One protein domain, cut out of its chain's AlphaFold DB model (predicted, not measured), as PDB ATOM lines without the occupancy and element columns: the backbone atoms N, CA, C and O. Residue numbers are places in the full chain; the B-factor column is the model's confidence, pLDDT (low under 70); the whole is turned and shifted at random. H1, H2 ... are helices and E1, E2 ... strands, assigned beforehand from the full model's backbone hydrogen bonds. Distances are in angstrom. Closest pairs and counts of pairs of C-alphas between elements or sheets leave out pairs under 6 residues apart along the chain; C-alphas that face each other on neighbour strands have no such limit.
ATOM      1  N   TYR A   7      58.893-102.971  77.139       94.75
ATOM      2  CA  TYR A   7      58.027-103.397  78.233       94.75
ATOM      3  C   TYR A   7      56.986-102.319  78.538       94.75
ATOM      4  O   TYR A   7      57.060-101.201  78.035       94.75
ATOM      5  N   THR A   8      56.013-102.624  79.388       95.44
ATOM      6  CA  THR A   8      55.031-101.639  79.863       95.44
ATOM      7  C   THR A   8      55.463-101.091  81.219       95.44
ATOM      8  O   THR A   8      55.683-101.861  82.150       95.44
ATOM      9  N   ALA A   9      55.577 -99.768  81.347       96.06
ATOM     10  CA  ALA A   9      55.866 -99.130  82.627       96.06
ATOM     11  C   ALA A   9      54.718 -99.359  83.617       96.06
ATOM     12  O   ALA A   9      53.540 -99.349  83.249       96.06
ATOM     13  N   LEU A  10      55.060 -99.490  84.893       95.31
ATOM     14  CA  LEU A  10      54.094 -99.645  85.975       95.31
ATOM     15  C   LEU A  10      54.027 -98.364  86.802       95.31
ATOM     16  O   LEU A  10      55.036 -97.696  87.011       95.31
ATOM     17  N   LEU A  11      52.843 -98.026  87.304       93.44
ATOM     18  CA  LEU A  11      52.690 -96.952  88.281       93.44
ATOM     19  C   LEU A  11      52.940 -97.522  89.679       93.44
ATOM     20  O   LEU A  11      52.288 -98.491  90.065       93.44
ATOM     21  N   ALA A  12      53.865 -96.930  90.435       91.94
ATOM     22  CA  ALA A  12      54.128 -97.347  91.805       91.94
ATOM     23  C   ALA A  12      52.870 -97.171  92.671       91.94
ATOM     24  O   ALA A  12      52.279 -96.090  92.732       91.94
ATOM     25  N   GLU A  13      52.472 -98.235  93.365       87.12
ATOM     26  CA  GLU A  13      51.332 -98.186  94.273       87.12
ATOM     27  C   GLU A  13      51.671 -97.381  95.534       87.12
ATOM     28  O   GLU A  13      52.783 -97.451  96.055       87.12
ATOM     29  N   ARG A  14      50.685 -96.641  96.061       80.44
ATOM     30  CA  ARG A  14      50.778 -95.921  97.349       80.44
ATOM     31  C   ARG A  14      51.916 -94.892  97.439       80.44
ATOM     32  O   ARG A  14      52.353 -94.559  98.538       80.44
ATOM     33  N   SER A  15      52.379 -94.358  96.311       79.06
ATOM     34  CA  SER A  15      53.344 -93.261  96.309       79.06
ATOM     35  C   SER A  15      52.648 -91.908  96.475       79.06
ATOM     36  O   SER A  15      51.640 -91.639  95.826       79.06
ATOM     37  N   ALA A  16      53.214 -91.029  97.309       80.12
ATOM     38  CA  ALA A  16      52.737 -89.652  97.476       80.12
ATOM     39  C   ALA A  16      52.912 -88.801  96.203       80.12
ATOM     40  O   ALA A  16      52.237 -87.789  96.035       80.12
ATOM     41  N   VAL A  17      53.816 -89.215  95.308       83.50
ATOM     42  CA  VAL A  17      54.049 -88.590  94.001       83.50
ATOM     43  C   VAL A  17      53.974 -89.637  92.888       83.50
ATOM     44  O   VAL A  17      54.498 -90.744  93.070       83.50
ATOM     45  N   PRO A  18      53.394 -89.314  91.716       86.56
ATOM     46  CA  PRO A  18      53.396 -90.224  90.579       86.56
ATOM     47  C   PRO A  18      54.818 -90.680  90.248       86.56
ATOM     48  O   PRO A  18      55.710 -89.860  90.023       86.56
ATOM     49  N   THR A  19      55.036 -91.993  90.298       91.75
ATOM     50  CA  THR A  19      56.351 -92.623  90.135       91.75
ATOM     51  C   THR A  19      56.200 -93.816  89.208       91.75
ATOM     52  O   THR A  19      55.389 -94.698  89.478       91.75
ATOM     53  N   LEU A  20      56.968 -93.839  88.122       94.25
ATOM     54  CA  LEU A  20      56.965 -94.951  87.179       94.25
ATOM     55  C   LEU A  20      58.062 -95.950  87.521       94.25
ATOM     56  O   LEU A  20      59.165 -95.573  87.917       94.25
ATOM     57  N   LEU A  21      57.750 -97.223  87.330       95.50
ATOM     58  CA  LEU A  21      58.652 -98.348  87.495       95.50
ATOM     59  C   LEU A  21      58.846 -99.040  86.148       95.50
ATOM     60  O   LEU A  21      57.922 -99.127  85.334       95.50
ATOM     61  N   CYS A  22      60.050 -99.553  85.929       95.75
ATOM     62  CA  CYS A  22      60.376-100.376  84.775       95.75
ATOM     63  C   CYS A  22      59.542-101.662  84.782       95.75
ATOM     64  O   CYS A  22      59.531-102.377  85.782       95.75
ATOM     65  N   GLY A  23      58.903-101.991  83.660       94.44
ATOM     66  CA  GLY A  23      58.140-103.232  83.497       94.44
ATOM     67  C   GLY A  23      58.996-104.500  83.484       94.44
ATOM     68  O   GLY A  23      58.460-105.597  83.574       94.44
ATOM     69  N   HIS A  24      60.320-104.357  83.372       94.88
ATOM     70  CA  HIS A  24      61.262-105.471  83.400       94.88
ATOM     71  C   HIS A  24      61.853-105.692  84.801       94.88
ATOM     72  O   HIS A  24      61.631-106.727  85.424       94.88
ATOM     73  N   CYS A  25      62.598-104.711  85.319       94.62
ATOM     74  CA  CYS A  25      63.339-104.845  86.580       94.62
ATOM     75  C   CYS A  25      62.672-104.159  87.782       94.62
ATOM     76  O   CYS A  25      63.243-104.167  88.870       94.62
ATOM     77  N   HIS A  26      61.512-103.516  87.602       94.31
ATOM     78  CA  HIS A  26      60.783-102.769  88.640       94.31
ATOM     79  C   HIS A  26      61.554-101.613  89.295       94.31
ATOM     80  O   HIS A  26      61.091-101.026  90.270       94.31
ATOM     81  N   SER A  27      62.710-101.236  88.745       94.56
ATOM     82  CA  SER A  27      63.455-100.062  89.198       94.56
ATOM     83  C   SER A  27      62.720 -98.776  88.833       94.56
ATOM     84  O   SER A  27      62.017 -98.716  87.821       94.56
ATOM     85  N   ILE A  28      62.912 -97.736  89.646       94.06
ATOM     86  CA  ILE A  28      62.319 -96.419  89.410       94.06
ATOM     87  C   ILE A  28      62.848 -95.850  88.093       94.06
ATOM     88  O   ILE A  28      64.056 -95.797  87.863       94.06
ATOM     89  N   ILE A  29      61.930 -95.394  87.249       94.25
ATOM     90  CA  ILE A  29      62.246 -94.647  86.038       94.25
ATOM     91  C   ILE A  29      62.323 -93.161  86.415       94.25
ATOM     92  O   ILE A  29      61.319 -92.580  86.839       94.25
ATOM     93  N   PRO A  30      63.490 -92.511  86.274       91.56
ATOM     94  CA  PRO A  30      63.620 -91.091  86.568       91.56
ATOM     95  C   PRO A  30      62.879 -90.246  85.525       91.56
ATOM     96  O   PRO A  30      62.908 -90.552  84.334       91.56
ATOM     97  N   ARG A  31      62.278 -89.128  85.962       89.62
ATOM     98  CA  ARG A  31      61.515 -88.207  85.090       89.62
ATOM     99  C   ARG A  31      62.292 -87.777  83.843       89.62
ATOM    100  O   ARG A  31      61.753 -87.795  82.748       89.62
ATOM    101  N   ALA A  32      63.590 -87.509  83.998       90.50
ATOM    102  CA  ALA A  32      64.493 -87.107  82.915       90.50
ATOM    103  C   ALA A  32      64.688 -88.161  81.805       90.50
ATOM    104  O   ALA A  32      65.334 -87.877  80.799       90.50
ATOM    105  N   ARG A  33      64.191 -89.390  81.989       92.00
ATOM    106  CA  ARG A  33      64.244 -90.469  80.994       92.00
ATOM    107  C   ARG A  33      62.884 -90.761  80.363       92.00
ATOM    108  O   ARG A  33      62.803 -91.731  79.616       92.00
ATOM    109  N   ILE A  34      61.853 -89.967  80.656       92.25
ATOM    110  CA  ILE A  34      60.506 -90.069  80.083       92.25
ATOM    111  C   ILE A  34      60.364 -89.009  78.987       92.25
ATOM    112  O   ILE A  34      60.690 -87.845  79.207       92.25
ATOM    113  N   PHE A  35      59.881 -89.396  77.810       91.75
ATOM    114  CA  PHE A  35      59.758 -88.500  76.661       91.75
ATOM    115  C   PHE A  35      58.627 -88.925  75.722       91.75
ATOM    116  O   PHE A  35      58.215 -90.086  75.689       91.75
ATOM    117  N   ARG A  36      58.121 -87.975  74.931       91.56
ATOM    118  CA  ARG A  36      57.130 -88.268  73.889       91.56
ATOM    119  C   ARG A  36      57.781 -89.013  72.727       91.56
ATOM    120  O   ARG A  36      58.854 -88.633  72.254       91.56
ATOM    121  N   ASN A  37      57.091 -90.024  72.222       91.75
ATOM    122  CA  ASN A  37      57.478 -90.794  71.050       91.75
ATOM    123  C   ASN A  37      57.099 -90.068  69.749       91.75
ATOM    124  O   ASN A  37      56.253 -90.513  68.971       91.75
ATOM    125  N   GLN A  38      57.683 -88.896  69.531       89.31
ATOM    126  CA  GLN A  38      57.391 -88.046  68.379       89.31
ATOM    127  C   GLN A  38      58.642 -87.295  67.917       89.31
ATOM    128  O   GLN A  38      59.639 -87.222  68.635       89.31
ATOM    129  N   GLY A  39      58.577 -86.709  66.719       87.12
ATOM    130  CA  GLY A  39      59.672 -85.912  66.162       87.12
ATOM    131  C   GLY A  39      60.969 -86.717  66.037       87.12
ATOM    132  O   GLY A  39      60.954 -87.846  65.550       87.12
ATOM    133  N   GLU A  40      62.077 -86.139  66.497       82.25
ATOM    134  CA  GLU A  40      63.411 -86.761  66.455       82.25
ATOM    135  C   GLU A  40      63.543 -87.986  67.374       82.25
ATOM    136  O   GLU A  40      64.380 -88.851  67.130       82.25
ATOM    137  N   ASN A  41      62.687 -88.101  68.394       78.88
ATOM    138  CA  ASN A  41      62.677 -89.232  69.324       78.88
ATOM    139  C   ASN A  41      61.748 -90.367  68.877       78.88
ATOM    140  O   ASN A  41      61.579 -91.336  69.621       78.88
ATOM    141  N   LYS A  42      61.131 -90.260  67.691       84.19
ATOM    142  CA  LYS A  42      60.184 -91.258  67.199       84.19
ATOM    143  C   LYS A  42      60.866 -92.617  67.011       84.19
ATOM    144  O   LYS A  42      61.759 -92.776  66.184       84.19
ATOM    145  N   GLN A  43      60.388 -93.594  67.761       84.81
ATOM    146  CA  GLN A  43      60.706 -95.009  67.670       84.81
ATOM    147  C   GLN A  43      59.539 -95.758  67.020       84.81
ATOM    148  O   GLN A  43      58.390 -95.309  67.070       84.81
ATOM    149  N   ASP A  44      59.826 -96.929  66.458       87.50
ATOM    150  CA  ASP A  44      58.830 -97.822  65.853       87.50
ATOM    151  C   ASP A  44      58.087 -98.654  66.919       87.50
ATOM    152  O   ASP A  44      58.085 -99.883  66.910       87.50
ATOM    153  N   TYR A  45      57.512 -97.958  67.903       86.38
ATOM    154  CA  TYR A  45      56.680 -98.532  68.957       86.38
ATOM    155  C   TYR A  45      55.307 -97.865  68.945       86.38
ATOM    156  O   TYR A  45      55.211 -96.640  68.852       86.38
ATOM    157  N   ASP A  46      54.251 -98.661  69.110       89.12
ATOM    158  CA  ASP A  46      52.877 -98.168  69.244       89.12
ATOM    159  C   ASP A  46      52.626 -97.657  70.671       89.12
ATOM    160  O   ASP A  46      52.004 -98.312  71.505       89.12
ATOM    161  N   CYS A  47      53.250 -96.525  70.997       92.19
ATOM    162  CA  CYS A  47      53.156 -95.876  72.300       92.19
ATOM    163  C   CYS A  47      53.488 -94.392  72.184       92.19
ATOM    164  O   CYS A  47      54.480 -94.042  71.543       92.19
ATOM    165  N   GLY A  48      52.691 -93.528  72.804       91.94
ATOM    166  CA  GLY A  48      52.843 -92.074  72.750       91.94
ATOM    167  C   GLY A  48      53.920 -91.532  73.686       91.94
ATOM    168  O   GLY A  48      54.585 -90.550  73.348       91.94
ATOM    169  N   ILE A  49      54.128 -92.160  74.844       93.00
ATOM    170  CA  ILE A  49      55.149 -91.769  75.822       93.00
ATOM    171  C   ILE A  49      56.037 -92.968  76.138       93.00
ATOM    172  O   ILE A  49      55.590 -93.984  76.672       93.00
ATOM    173  N   LEU A  50      57.328 -92.818  75.864       94.00
ATOM    174  CA  LEU A  50      58.340 -93.824  76.150       94.00
ATOM    175  C   LEU A  50      59.201 -93.397  77.332       94.00
ATOM    176  O   LEU A  50      59.343 -92.212  77.636       94.00
ATOM    177  N   ALA A  51      59.815 -94.379  77.981       93.81
ATOM    178  CA  ALA A  51      60.850 -94.128  78.959       93.81
ATOM    179  C   ALA A  51      61.983 -95.144  78.903       93.81
ATOM    180  O   ALA A  51      61.767 -96.322  78.632       93.81
ATOM    181  N   LEU A  52      63.196 -94.693  79.206       93.00
ATOM    182  CA  LEU A  52      64.373 -95.556  79.280       93.00
ATOM    183  C   LEU A  52      64.684 -95.907  80.733       93.00
ATOM    184  O   LEU A  52      64.835 -95.025  81.581       93.00
ATOM    185  N   CYS A  53      64.808 -97.200  81.017       94.25
ATOM    186  CA  CYS A  53      65.255 -97.657  82.321       94.25
ATOM    187  C   CYS A  53      66.708 -97.223  82.557       94.25
ATOM    188  O   CYS A  53      67.569 -97.424  81.703       94.25
ATOM    189  N   SER A  54      66.977 -96.628  83.722       88.25
ATOM    190  CA  SER A  54      68.318 -96.191  84.126       88.25
ATOM    191  C   SER A  54      69.045 -97.192  85.022       88.25
ATOM    192  O   SER A  54      70.105 -96.854  85.535       88.25
ATOM    193  N   ALA A  55      68.456 -98.362  85.280       89.50
ATOM    194  CA  ALA A  55      69.114 -99.404  86.055       89.50
ATOM    195  C   ALA A  55      70.266-100.000  85.243       89.50
ATOM    196  O   ALA A  55      70.102-100.265  84.045       89.50
ATOM    197  N   ASP A  56      71.394-100.218  85.915       84.06
ATOM    198  CA  ASP A  56      72.558-100.880  85.335       84.06
ATOM    199  C   ASP A  56      72.133-102.222  84.715       84.06
ATOM    200  O   ASP A  56      71.310-102.950  85.272       84.06
ATOM    201  N   ASP A  57      72.628-102.492  83.506       84.62
ATOM    202  CA  ASP A  57      72.358-103.692  82.700       84.62
ATOM    203  C   ASP A  57      70.894-103.965  82.296       84.62
ATOM    204  O   ASP A  57      70.619-104.975  81.651       84.62
ATOM    205  N   CYS A  58      69.936-103.075  82.588       90.12
ATOM    206  CA  CYS A  58      68.548-103.283  82.158       90.12
ATOM    207  C   CYS A  58      68.302-102.831  80.713       90.12
ATOM    208  O   CYS A  58      67.762-103.588  79.910       90.12
ATOM    209  N   GLY A  59      68.627-101.575  80.386       86.06
ATOM    210  CA  GLY A  59      68.468-101.027  79.029       86.06
ATOM    211  C   GLY A  59      67.041-101.054  78.454       86.06
ATOM    212  O   GLY A  59      66.869-100.856  77.252       86.06
ATOM    213  N   ALA A  60      66.017-101.304  79.277       93.44
ATOM    214  CA  ALA A  60      64.640-101.455  78.820       93.44
ATOM    215  C   ALA A  60      64.008-100.132  78.368       93.44
ATOM    216  O   ALA A  60      64.033 -99.131  79.090       93.44
ATOM    217  N   VAL A  61      63.357-100.164  77.209       93.62
ATOM    218  CA  VAL A  61      62.388 -99.166  76.760       93.62
ATOM    219  C   VAL A  61      61.033 -99.525  77.362       93.62
ATOM    220  O   VAL A  61      60.602-100.674  77.324       93.62
ATOM    221  N   ASN A  62      60.348 -98.549  77.936       95.38
ATOM    222  CA  ASN A  62      59.083 -98.747  78.617       95.38
ATOM    223  C   ASN A  62      58.003 -97.868  77.996       95.38
ATOM    224  O   ASN A  62      58.154 -96.649  77.945       95.38
ATOM    225  N   CYS A  63      56.895 -98.468  77.579       95.56
ATOM    226  CA  CYS A  63      55.698 -97.727  77.226       95.56
ATOM    227  C   CYS A  63      54.975 -97.243  78.474       95.56
ATOM    228  O   CYS A  63      54.607 -98.046  79.334       95.56
ATOM    229  N   CYS A  64      54.760 -95.936  78.570       94.62
ATOM    230  CA  CYS A  64      54.181 -95.311  79.751       94.62
ATOM    231  C   CYS A  64      52.677 -95.056  79.626       94.62
ATOM    232  O   CYS A  64      52.045 -94.803  80.647       94.62
ATOM    233  N   ASP A  65      52.087 -95.154  78.433       94.00
ATOM    234  CA  ASP A  65      50.697 -94.756  78.156       94.00
ATOM    235  C   ASP A  65      49.684 -95.341  79.150       94.00
ATOM    236  O   ASP A  65      48.856 -94.615  79.706       94.00
ATOM    237  N   GLN A  66      49.788 -96.639  79.457       91.81
ATOM    238  CA  GLN A  66      48.880 -97.286  80.404       91.81
ATOM    239  C   GLN A  66      49.031 -96.733  81.828       91.81
ATOM    240  O   GLN A  66      48.025 -96.502  82.504       91.81
ATOM    241  N   ALA A  67      50.258 -96.495  82.295       91.31
ATOM    242  CA  ALA A  67      50.496 -95.905  83.609       91.31
ATOM    243  C   ALA A  67      50.049 -94.433  83.651       91.31
ATOM    244  O   ALA A  67      49.436 -94.008  84.629       91.31
ATOM    245  N   MET A  68      50.280 -93.687  82.567       88.62
ATOM    246  CA  MET A  68      49.890 -92.282  82.425       88.62
ATOM    247  C   MET A  68      48.374 -92.090  82.390       88.62
ATOM    248  O   MET A  68      47.880 -91.122  82.958       88.62
ATOM    249  N   SER A  69      47.624 -93.031  81.807       89.12
ATOM    250  CA  SER A  69      46.151 -92.990  81.788       89.12
ATOM    251  C   SER A  69      45.503 -92.974  83.181       89.12
ATOM    252  O   SER A  69      44.339 -92.610  83.316       89.12
ATOM    253  N   ARG A  70      46.251 -93.366  84.224       86.12
ATOM    254  CA  ARG A  70      45.785 -93.413  85.619       86.12
ATOM    255  C   ARG A  70      46.104 -92.139  86.408       86.12
ATOM    256  O   ARG A  70      45.845 -92.101  87.607       86.12
ATOM    257  N   ILE A  71      46.720 -91.145  85.773       84.88
ATOM    258  CA  ILE A  71      47.241 -89.940  86.421       84.88
ATOM    259  C   ILE A  71      46.542 -88.729  85.816       84.88
ATOM    260  O   ILE A  71      46.549 -88.545  84.600       84.88
ATOM    261  N   ASP A  72      45.982 -87.870  86.664       76.75
ATOM    262  CA  ASP A  72      45.428 -86.598  86.216       76.75
ATOM    263  C   ASP A  72      46.561 -85.662  85.763       76.75
ATOM    264  O   ASP A  72      47.417 -85.266  86.553       76.75
ATOM    265  N   ASN A  73      46.551 -85.297  84.477       80.19
ATOM    266  CA  ASN A  73      47.539 -84.431  83.820       80.19
ATOM    267  C   ASN A  73      49.002 -84.949  83.909       80.19
ATOM    268  O   ASN A  73      49.848 -84.359  84.594       80.19
ATOM    269  N   PRO A  74      49.326 -86.046  83.195       79.06
ATOM    270  CA  PRO A  74      50.626 -86.714  83.280       79.06
ATOM    271  C   PRO A  74      51.797 -85.845  82.805       79.06
ATOM    272  O   PRO A  74      52.887 -85.935  83.364       79.06
ATOM    273  N   GLU A  75      51.588 -84.964  81.823       79.06
ATOM    274  CA  GLU A  75      52.652 -84.098  81.294       79.06
ATOM    275  C   GLU A  75      53.223 -83.183  82.379       79.06
ATOM    276  O   GLU A  75      54.440 -83.059  82.511       79.06
ATOM    277  N   ARG A  76      52.347 -82.620  83.221       78.94
ATOM    278  CA  ARG A  76      52.748 -81.804  84.372       78.94
ATOM    279  C   ARG A  76      53.333 -82.644  85.508       78.94
ATOM    280  O   ARG A  76      54.206 -82.171  86.222       78.94
ATOM    281  N   ALA A  77      52.852 -83.870  85.709       78.19
ATOM    282  CA  ALA A  77      53.341 -84.741  86.781       78.19
ATOM    283  C   ALA A  77      54.781 -85.242  86.547       78.19
ATOM    284  O   ALA A  77      55.504 -85.557  87.503       78.19
ATOM    285  N   PHE A  78      55.189 -85.330  85.280       80.00
ATOM    286  CA  PHE A  78      56.500 -85.835  84.875       80.00
ATOM    287  C   PHE A  78      57.388 -84.794  84.188       80.00
ATOM    288  O   PHE A  78      58.482 -85.158  83.770       80.00
ATOM    289  N   ASP A  79      56.954 -83.530  84.117       79.62
ATOM    290  CA  ASP A  79      57.656 -82.436  83.431       79.62
ATOM    291  C   ASP A  79      58.082 -82.823  82.001       79.62
ATOM    292  O   ASP A  79      59.203 -82.557  81.563       79.62
TER     293      ASP A  79
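What this domain is: This is residues 7 to 79 of the 82 residues of an uncharacterized protein of Alteromonadaceae bacterium (UniProt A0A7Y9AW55). There is little regular structure here: a small three-stranded sheet lies between long loop stretches, residues 7 to 33 over one face and 37 to 48 reaching away on the other side, with short helices H1 and H2 at its rim. The 73 printed residues, 19 in named elements, run E1, E2, E3, H1, H2, class mixed. The sheet E1 - E2 - E3 is a meander, each strand the antiparallel neighbour of the one before. The whole is compact, radius of gyration of the C-alphas 11.3 A, spanning 33 by 29 by 19 A.

Where its parts are: From Tyr 7, read on to C-alpha 34 at (60.506, -90.069, 80.083), where E1, residues 34 to 36, 7.3 A, begins. Next find E2, 49 to 52, 10.6 A; E3, 61 to 63, 6.9 A; H1, 65 to 68, 5.0 A; and H2, 74 to 78, 6.1 A, ending at C-alpha 78 (56.500, -85.835, 84.875).

How they stand to each other: In hairpin E1 and E2, N 35 and O 50, 2.9 A, are within hydrogen-bond range; in hairpin E2 and E3, N 62 and O 51, 2.7 A. H1, only just on the sheet with 5 pairs of C-alphas within 10 A, and H2 only graze it. H2's O i to N i+4 pair is within range; H1 is too short for one.

The domain as a whole: C-alphas 14 and 40 are farthest apart, 34.6 A. E1 to E2 is a long link; the printed part has no cut, and no printed residue is under 70 in pLDDT.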